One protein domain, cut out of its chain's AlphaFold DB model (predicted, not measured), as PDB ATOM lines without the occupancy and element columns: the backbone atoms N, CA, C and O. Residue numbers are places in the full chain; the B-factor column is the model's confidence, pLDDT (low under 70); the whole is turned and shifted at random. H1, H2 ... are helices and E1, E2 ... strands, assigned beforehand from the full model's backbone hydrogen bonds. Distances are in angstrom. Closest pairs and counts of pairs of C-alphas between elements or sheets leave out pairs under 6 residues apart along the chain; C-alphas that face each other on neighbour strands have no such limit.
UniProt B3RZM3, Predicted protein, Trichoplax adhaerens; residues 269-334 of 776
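Overview. This is residues 269 to 334 of the 776 residues of the protein "Predicted protein" of Trichoplax adhaerens (UniProt B3RZM3). A short helix, H3, sits in the middle; the longer helix H2 packs across it at a steep tilt, and a small hairpin of two strands, E1 and E2, stands close to H3. The small helix H1 lies near the first residue of H2, far from the hairpin, and two long stretches with no named element, residues 269 to 281 and 323 to 334, make the two ends of the printed part. You have 66 residues to read, with three named helices and two named strands in the order H1, H2, E1, E2, H3; the two strands are antiparallel. The class is mostly helix, though under half of the residues, 30 of 66, are in named elements. The whole is compact, with a radius of gyration of the C-alphas of 11.6 A and spans of 33 by 26 by 18 A.

Arrangement. Start at residues 274 to 275, which pair in parallel with residues 312 to 313 of E2, the strand of residues 311 to 313. Go on to H1, residues 282 to 285, and H2, residues 289 to 301: they are close but not clearly touching, and their closest C-alphas, those of Pro 282 and Gln 289, are 6.6 A apart. Next look at E1, residues 306 to 308, which forms an antiparallel hairpin with E2 at 145 degrees between directions; N 306 and O 313 are within hydrogen-bond range at 2.9 A, and N 313 and O 306 at 2.8 A. Last comes H3, residues 316 to 322, which touches H2 at a steep tilt of 53 degrees, opposite ways; their closest C-alphas are those of Cys 299 and Cys 318, 4.5 A apart. The closest C-alphas of E1 and H3 are those of Ile 306 and Pro 316, 6.5 A apart, and those of E2 and H3 are Tyr 313 and Leu 319, 5.6 A apart. H1 is apart from H3, E1 and E2, and H2 is apart from E2. In H2 and H3 every O i to N i+4 pair is within hydrogen-bond range; H1 is too short for such a pair.

Along the chain. Find C-alpha 282 at (308.260, 245.557, 132.019), where H1 begins. H2 starts at C-alpha 289, (310.073, 249.255, 137.209), and measures 18.1 A to C-alpha 301. E1 and E2 have three residues each. H3 measures 9.9 A and ends at C-alpha 322, (301.845, 237.300, 133.041).

Size, cuts and confidence. The two C-alphas farthest apart are those of Lys 283 and Ile 334, at 34.9 A. The printed part has no cut, and the four links between its named elements are tight. The mean pLDDT of the printed part is 74.5; look for values under 70 at residues 269 to 272, 282 to 284 and 324 to 334.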
ATOM      1  N   GLU A 269     308.665 218.204 139.512       49.66
ATOM      2  CA  GLU A 269     308.511 218.004 138.068       49.66
ATOM      3  C   GLU A 269     307.060 218.293 137.674       49.66
ATOM      4  O   GLU A 269     306.295 217.440 137.235       49.66
ATOM      5  N   MET A 270     306.661 219.547 137.885       57.03
ATOM      6  CA  MET A 270     305.444 220.081 137.301       57.03
ATOM      7  C   MET A 270     305.660 220.152 135.793       57.03
ATOM      8  O   MET A 270     306.633 220.759 135.341       57.03
ATOM      9  N   GLY A 271     304.765 219.511 135.037       57.00
ATOM     10  CA  GLY A 271     304.796 219.522 133.577       57.00
ATOM     11  C   GLY A 271     304.875 220.945 133.017       57.00
ATOM     12  O   GLY A 271     304.476 221.908 133.677       57.00
ATOM     13  N   ASN A 272     305.386 221.062 131.790       57.62
ATOM     14  CA  ASN A 272     305.834 222.312 131.148       57.62
ATOM     15  C   ASN A 272     304.775 223.434 131.005       57.62
ATOM     16  O   ASN A 272     305.074 224.491 130.458       57.62
ATOM     17  N   GLU A 273     303.551 223.219 131.480       75.75
ATOM     18  CA  GLU A 273     302.397 224.114 131.369       75.75
ATOM     19  C   GLU A 273     302.278 225.119 132.529       75.75
ATOM     20  O   GLU A 273     301.502 226.069 132.430       75.75
ATOM     21  N   MET A 274     303.038 224.960 133.625       85.88
ATOM     22  CA  MET A 274     302.967 225.912 134.741       85.88
ATOM     23  C   MET A 274     303.851 227.152 134.533       85.88
ATOM     24  O   MET A 274     305.085 227.090 134.554       85.88
ATOM     25  N   ILE A 275     303.216 228.322 134.472       88.62
ATOM     26  CA  ILE A 275     303.882 229.621 134.342       88.62
ATOM     27  C   ILE A 275     304.526 230.005 135.687       88.62
ATOM     28  O   ILE A 275     303.878 230.521 136.600       88.62
ATOM     29  N   SER A 276     305.829 229.727 135.803       85.94
ATOM     30  CA  SER A 276     306.674 229.978 136.992       85.94
ATOM     31  C   SER A 276     307.574 231.210 136.904       85.94
ATOM     32  O   SER A 276     308.331 231.512 137.826       85.94
ATOM     33  N   THR A 277     307.490 231.944 135.800       89.00
ATOM     34  CA  THR A 277     308.230 233.185 135.577       89.00
ATOM     35  C   THR A 277     307.351 234.169 134.829       89.00
ATOM     36  O   THR A 277     306.667 233.777 133.887       89.00
ATOM     37  N   CYS A 278     307.423 235.447 135.198       89.00
ATOM     38  CA  CYS A 278     306.737 236.524 134.491       89.00
ATOM     39  C   CYS A 278     307.106 236.548 133.002       89.00
ATOM     40  O   CYS A 278     308.248 236.864 132.665       89.00
ATOM     41  N   LEU A 279     306.134 236.251 132.136       82.69
ATOM     42  CA  LEU A 279     306.320 236.218 130.680       82.69
ATOM     43  C   LEU A 279     306.476 237.622 130.063       82.69
ATOM     44  O   LEU A 279     307.056 237.766 128.991       82.69
ATOM     45  N   SER A 280     305.989 238.662 130.746       76.06
ATOM     46  CA  SER A 280     305.997 240.047 130.260       76.06
ATOM     47  C   SER A 280     307.336 240.765 130.497       76.06
ATOM     48  O   SER A 280     307.885 240.744 131.607       76.06
ATOM     49  N   ASP A 281     307.822 241.492 129.487       73.38
ATOM     50  CA  ASP A 281     308.871 242.511 129.657       73.38
ATOM     51  C   ASP A 281     308.257 243.792 130.275       73.38
ATOM     52  O   ASP A 281     307.149 244.167 129.880       73.38
ATOM     53  N   PRO A 282     308.911 244.505 131.223       65.12
ATOM     54  CA  PRO A 282     308.260 245.557 132.019       65.12
ATOM     55  C   PRO A 282     307.665 246.707 131.192       65.12
ATOM     56  O   PRO A 282     306.759 247.405 131.648       65.12
ATOM     57  N   LYS A 283     308.190 246.922 129.978       64.88
ATOM     58  CA  LYS A 283     307.817 248.028 129.089       64.88
ATOM     59  C   LYS A 283     306.369 247.951 128.596       64.88
ATOM     60  O   LYS A 283     305.774 249.000 128.365       64.88
ATOM     61  N   SER A 284     305.789 246.756 128.453       68.31
ATOM     62  CA  SER A 284     304.422 246.601 127.927       68.31
ATOM     63  C   SER A 284     303.338 247.052 128.913       68.31
ATOM     64  O   SER A 284     302.274 247.497 128.493       68.31
ATOM     65  N   LEU A 285     303.612 246.994 130.220       71.31
ATOM     66  CA  LEU A 285     302.619 247.220 131.277       71.31
ATOM     67  C   LEU A 285     302.507 248.685 131.744       71.31
ATOM     68  O   LEU A 285     301.727 248.968 132.649       71.31
ATOM     69  N   LYS A 286     303.299 249.618 131.179       78.44
ATOM     70  CA  LYS A 286     303.423 251.030 131.633       78.44
ATOM     71  C   LYS A 286     303.622 251.185 133.157       78.44
ATOM     72  O   LYS A 286     303.286 252.212 133.744       78.44
ATOM     73  N   MET A 287     304.162 250.157 133.804       78.81
ATOM     74  CA  MET A 287     304.208 250.020 135.255       78.81
ATOM     75  C   MET A 287     305.588 250.428 135.786       78.81
ATOM     76  O   MET A 287     306.602 250.222 135.122       78.81
ATOM     77  N   ASN A 288     305.645 251.011 136.989       85.69
ATOM     78  CA  ASN A 288     306.917 251.426 137.588       85.69
ATOM     79  C   ASN A 288     307.854 250.213 137.745       85.69
ATOM     80  O   ASN A 288     307.473 249.201 138.335       85.69
ATOM     81  N   GLN A 289     309.086 250.333 137.245       84.19
ATOM     82  CA  GLN A 289     310.073 249.255 137.209       84.19
ATOM     83  C   GLN A 289     310.372 248.660 138.596       84.19
ATOM     84  O   GLN A 289     310.594 247.455 138.699       84.19
ATOM     85  N   SER A 290     310.334 249.462 139.667       80.00
ATOM     86  CA  SER A 290     310.530 248.967 141.038       80.00
ATOM     87  C   SER A 290     309.358 248.111 141.532       80.00
ATOM     88  O   SER A 290     309.569 247.080 142.167       80.00
ATOM     89  N   PHE A 291     308.126 248.500 141.199       80.94
ATOM     90  CA  PHE A 291     306.917 247.762 141.555       80.94
ATOM     91  C   PHE A 291     306.790 246.472 140.733       80.94
ATOM     92  O   PHE A 291     306.512 245.411 141.287       80.94
ATOM     93  N   PHE A 292     307.102 246.523 139.436       85.75
ATOM     94  CA  PHE A 292     307.156 245.324 138.601       85.75
ATOM     95  C   PHE A 292     308.246 244.340 139.061       85.75
ATOM     96  O   PHE A 292     308.017 243.131 139.059       85.75
ATOM     97  N   GLN A 293     309.405 244.833 139.524       84.75
ATOM     98  CA  GLN A 293     310.419 243.976 140.143       84.75
ATOM     99  C   GLN A 293     309.881 243.302 141.415       84.75
ATOM    100  O   GLN A 293     310.078 242.104 141.570       84.75
ATOM    101  N   ALA A 294     309.132 244.011 142.266       77.94
ATOM    102  CA  ALA A 294     308.517 243.414 143.455       77.94
ATOM    103  C   ALA A 294     307.491 242.311 143.116       77.94
ATOM    104  O   ALA A 294     307.476 241.277 143.781       77.94
ATOM    105  N   ILE A 295     306.680 242.473 142.059       80.94
ATOM    106  CA  ILE A 295     305.783 241.402 141.577       80.94
ATOM    107  C   ILE A 295     306.598 240.225 141.020       80.94
ATOM    108  O   ILE A 295     306.279 239.072 141.298       80.94
ATOM    109  N   ARG A 296     307.674 240.488 140.268       86.25
ATOM    110  CA  ARG A 296     308.563 239.446 139.728       86.25
ATOM    111  C   ARG A 296     309.267 238.650 140.830       86.25
ATOM    112  O   ARG A 296     309.330 237.427 140.737       86.25
ATOM    113  N   ASP A 297     309.739 239.325 141.873       79.88
ATOM    114  CA  ASP A 297     310.327 238.697 143.057       79.88
ATOM    115  C   ASP A 297     309.257 237.891 143.818       79.88
ATOM    116  O   ASP A 297     309.496 236.742 144.188       79.88
ATOM    117  N   GLY A 298     308.040 238.436 143.949       77.81
ATOM    118  CA  GLY A 298     306.865 237.736 144.478       77.81
ATOM    119  C   GLY A 298     306.558 236.441 143.719       77.81
ATOM    120  O   GLY A 298     306.416 235.385 144.336       77.81
ATOM    121  N   CYS A 299     306.556 236.486 142.383       87.50
ATOM    122  CA  CYS A 299     306.344 235.323 141.516       87.50
ATOM    123  C   CYS A 299     307.367 234.204 141.777       87.50
ATOM    124  O   CYS A 299     307.012 233.033 141.771       87.50
ATOM    125  N   GLN A 300     308.616 234.547 142.100       82.88
ATOM    126  CA  GLN A 300     309.676 233.564 142.362       82.88
ATOM    127  C   GLN A 300     309.802 233.145 143.838       82.88
ATOM    128  O   GLN A 300     310.648 232.311 144.159       82.88
ATOM    129  N   SER A 301     309.014 233.732 144.748       70.94
ATOM    130  CA  SER A 301     309.246 233.610 146.196       70.94
ATOM    131  C   SER A 301     308.576 232.413 146.883       70.94
ATOM    132  O   SER A 301     309.103 231.937 147.887       70.94
ATOM    133  N   TYR A 302     307.450 231.907 146.367       73.25
ATOM    134  CA  TYR A 302     306.737 230.743 146.917       73.25
ATOM    135  C   TYR A 302     305.833 230.078 145.871       73.25
ATOM    136  O   TYR A 302     305.405 230.722 144.916       73.25
ATOM    137  N   ILE A 303     305.490 228.808 146.097       74.38
ATOM    138  CA  ILE A 303     304.553 228.035 145.271       74.38
ATOM    139  C   ILE A 303     303.172 228.058 145.937       74.38
ATOM    140  O   ILE A 303     303.040 227.652 147.088       74.38
ATOM    141  N   ALA A 304     302.155 228.527 145.216       78.06
ATOM    142  CA  ALA A 304     300.741 228.469 145.599       78.06
ATOM    143  C   ALA A 304     299.887 228.460 144.318       78.06
ATOM    144  O   ALA A 304     299.407 229.520 143.901       78.06
ATOM    145  N   PRO A 305     299.777 227.310 143.627       78.81
ATOM    146  CA  PRO A 305     299.343 227.287 142.240       78.81
ATOM    147  C   PRO A 305     297.917 227.807 142.061       78.81
ATOM    148  O   PRO A 305     297.018 227.466 142.827       78.81
ATOM    149  N   ILE A 306     297.705 228.622 141.030       82.56
ATOM    150  CA  ILE A 306     296.403 229.223 140.726       82.56
ATOM    151  C   ILE A 306     296.055 229.018 139.256       82.56
ATOM    152  O   ILE A 306     296.899 229.211 138.384       82.56
ATOM    153  N   VAL A 307     294.814 228.616 138.976       82.31
ATOM    154  CA  VAL A 307     294.310 228.449 137.607       82.31
ATOM    155  C   VAL A 307     293.544 229.704 137.200       82.31
ATOM    156  O   VAL A 307     292.667 230.159 137.929       82.31
ATOM    157  N   SER A 308     293.858 230.261 136.032       86.88
ATOM    158  CA  SER A 308     293.092 231.353 135.420       86.88
ATOM    159  C   SER A 308     293.116 231.204 133.902       86.88
ATOM    160  O   SER A 308     294.160 230.906 133.328       86.88
ATOM    161  N   GLY A 309     291.963 231.339 133.242       85.62
ATOM    162  CA  GLY A 309     291.858 231.172 131.783       85.62
ATOM    163  C   GLY A 309     292.330 229.808 131.252       85.62
ATOM    164  O   GLY A 309     292.761 229.721 130.109       85.62
ATOM    165  N   GLY A 310     292.306 228.758 132.083       83.12
ATOM    166  CA  GLY A 310     292.831 227.427 131.748       83.12
ATOM    167  C   GLY A 310     294.349 227.258 131.908       83.12
ATOM    168  O   GLY A 310     294.838 226.144 131.765       83.12
ATOM    169  N   GLN A 311     295.096 228.315 132.247       87.62
ATOM    170  CA  GLN A 311     296.535 228.244 132.527       87.62
ATOM    171  C   GLN A 311     296.804 228.123 134.031       87.62
ATOM    172  O   GLN A 311     296.122 228.755 134.841       87.62
ATOM    173  N   LEU A 312     297.822 227.339 134.401       84.56
ATOM    174  CA  LEU A 312     298.298 227.204 135.778       84.56
ATOM    175  C   LEU A 312     299.480 228.156 136.019       84.56
ATOM    176  O   LEU A 312     300.499 228.088 135.335       84.56
ATOM    177  N   TYR A 313     299.375 229.016 137.026       89.25
ATOM    178  CA  TYR A 313     300.429 229.943 137.436       89.25
ATOM    179  C   TYR A 313     301.011 229.505 138.778       89.25
ATOM    180  O   TYR A 313     300.280 229.077 139.665       89.25
ATOM    181  N   HIS A 314     302.325 229.647 138.943       84.75
ATOM    182  CA  HIS A 314     303.072 229.186 140.123       84.75
ATOM    183  C   HIS A 314     302.616 229.837 141.437       84.75
ATOM    184  O   HIS A 314     302.641 229.183 142.477       84.75
ATOM    185  N   ASN A 315     302.170 231.097 141.383       86.62
ATOM    186  CA  ASN A 315     301.451 231.787 142.455       86.62
ATOM    187  C   ASN A 315     300.655 232.999 141.897       86.62
ATOM    188  O   ASN A 315     300.799 233.325 140.711       86.62
ATOM    189  N   PRO A 316     299.847 233.708 142.714       85.19
ATOM    190  CA  PRO A 316     299.098 234.888 142.272       85.19
ATOM    191  C   PRO A 316     299.960 236.027 141.706       85.19
ATOM    192  O   PRO A 316     299.515 236.732 140.804       85.19
ATOM    193  N   PHE A 317     301.207 236.197 142.157       88.25
ATOM    194  CA  PHE A 317     302.117 237.186 141.573       88.25
ATOM    195  C   PHE A 317     302.556 236.791 140.155       88.25
ATOM    196  O   PHE A 317     302.667 237.662 139.292       88.25
ATOM    197  N   CYS A 318     302.745 235.495 139.876       91.38
ATOM    198  CA  CYS A 318     303.018 235.008 138.520       91.38
ATOM    199  C   CYS A 318     301.832 235.204 137.572       91.38
ATOM    200  O   CYS A 318     302.050 235.518 136.402       91.38
ATOM    201  N   LEU A 319     300.600 235.073 138.074       91.88
ATOM    202  CA  LEU A 319     299.391 235.466 137.348       91.88
ATOM    203  C   LEU A 319     299.435 236.974 137.039       91.88
ATOM    204  O   LEU A 319     299.470 237.354 135.870       91.88
ATOM    205  N   MET A 320     299.578 237.822 138.067       88.12
ATOM    206  CA  MET A 320     299.602 239.289 137.937       88.12
ATOM    207  C   MET A 320     300.654 239.834 136.959       88.12
ATOM    208  O   MET A 320     300.391 240.835 136.300       88.12
ATOM    209  N   CYS A 321     301.843 239.226 136.856       91.44
ATOM    210  CA  CYS A 321     302.872 239.684 135.912       91.44
ATOM    211  C   CYS A 321     302.815 239.029 134.521       91.44
ATOM    212  O   CYS A 321     303.547 239.461 133.623       91.44
ATOM    213  N   SER A 322     301.987 237.999 134.329       89.06
ATOM    214  CA  SER A 322     301.845 237.300 133.041       89.06
ATOM    215  C   SER A 322     300.571 237.695 132.292       89.06
ATOM    216  O   SER A 322     300.556 237.639 131.066       89.06
ATOM    217  N   THR A 323     299.525 238.151 132.987       81.31
ATOM    218  CA  THR A 323     298.315 238.704 132.362       81.31
ATOM    219  C   THR A 323     298.441 240.210 132.144       81.31
ATOM    220  O   THR A 323     298.659 240.963 133.089       81.31
ATOM    221  N   THR A 324     298.225 240.678 130.913       64.81
ATOM    222  CA  THR A 324     298.240 242.114 130.566       64.81
ATOM    223  C   THR A 324     296.994 242.881 131.017       64.81
ATOM    224  O   THR A 324     297.008 244.111 131.030       64.81
ATOM    225  N   ALA A 325     295.925 242.181 131.409       54.94
ATOM    226  CA  ALA A 325     294.688 242.768 131.908       54.94
ATOM    227  C   ALA A 325     294.563 242.588 133.430       54.94
ATOM    228  O   ALA A 325     294.567 241.469 133.934       54.94
ATOM    229  N   ILE A 326     294.369 243.696 134.154       54.19
ATOM    230  CA  ILE A 326     294.124 243.709 135.613       54.19
ATOM    231  C   ILE A 326     292.675 243.275 135.950       54.19
ATOM    232  O   ILE A 326     292.325 243.088 137.112       54.19
ATOM    233  N   HIS A 327     291.831 243.033 134.937       46.62
ATOM    234  CA  HIS A 327     290.508 242.415 135.078       46.62
ATOM    235  C   HIS A 327     290.623 240.912 135.385       46.62
ATOM    236  O   HIS A 327     290.348 240.047 134.554       46.62
ATOM    237  N   LEU A 328     291.057 240.616 136.606       50.16
ATOM    238  CA  LEU A 328     291.247 239.274 137.133       50.16
ATOM    239  C   LEU A 328     289.903 238.674 137.568       50.16
ATOM    240  O   LEU A 328     289.448 238.894 138.687       50.16
ATOM    241  N   ASN A 329     289.283 237.886 136.688       45.34
ATOM    242  CA  ASN A 329     288.116 237.073 137.033       45.34
ATOM    243  C   ASN A 329     288.583 235.750 137.677       45.34
ATOM    244  O   ASN A 329     288.675 234.712 137.019       45.34
ATOM    245  N   VAL A 330     289.005 235.821 138.945       44.16
ATOM    246  CA  VAL A 330     289.694 234.721 139.639       44.16
ATOM    247  C   VAL A 330     288.699 233.693 140.172       44.16
ATOM    248  O   VAL A 330     288.072 233.891 141.210       44.16
ATOM    249  N   SER A 331     288.613 232.544 139.507       42.09
ATOM    250  CA  SER A 331     287.902 231.372 140.028       42.09
ATOM    251  C   SER A 331     288.853 230.516 140.871       42.09
ATOM    252  O   SER A 331     289.538 229.628 140.368       42.09
ATOM    253  N   CYS A 332     288.890 230.765 142.181       36.47
ATOM    254  CA  CYS A 332     289.541 229.851 143.118       36.47
ATOM    255  C   CYS A 332     288.806 228.500 143.110       36.47
ATOM    256  O   CYS A 332     287.622 228.435 143.444       36.47
ATOM    257  N   LEU A 333     289.503 227.417 142.756       37.94
ATOM    258  CA  LEU A 333     288.971 226.050 142.775       37.94
ATOM    259  C   LEU A 333     288.804 225.545 144.218       37.94
ATOM    260  O   LEU A 333     289.615 224.780 144.726       37.94
ATOM    261  N   ILE A 334     287.731 225.982 144.882       36.06
ATOM    262  CA  ILE A 334     287.321 225.493 146.201       36.06
ATOM    263  C   ILE A 334     285.821 225.185 146.163       36.06
ATOM    264  O   ILE A 334     284.986 226.087 146.186       36.06
TER     265      ILE A 334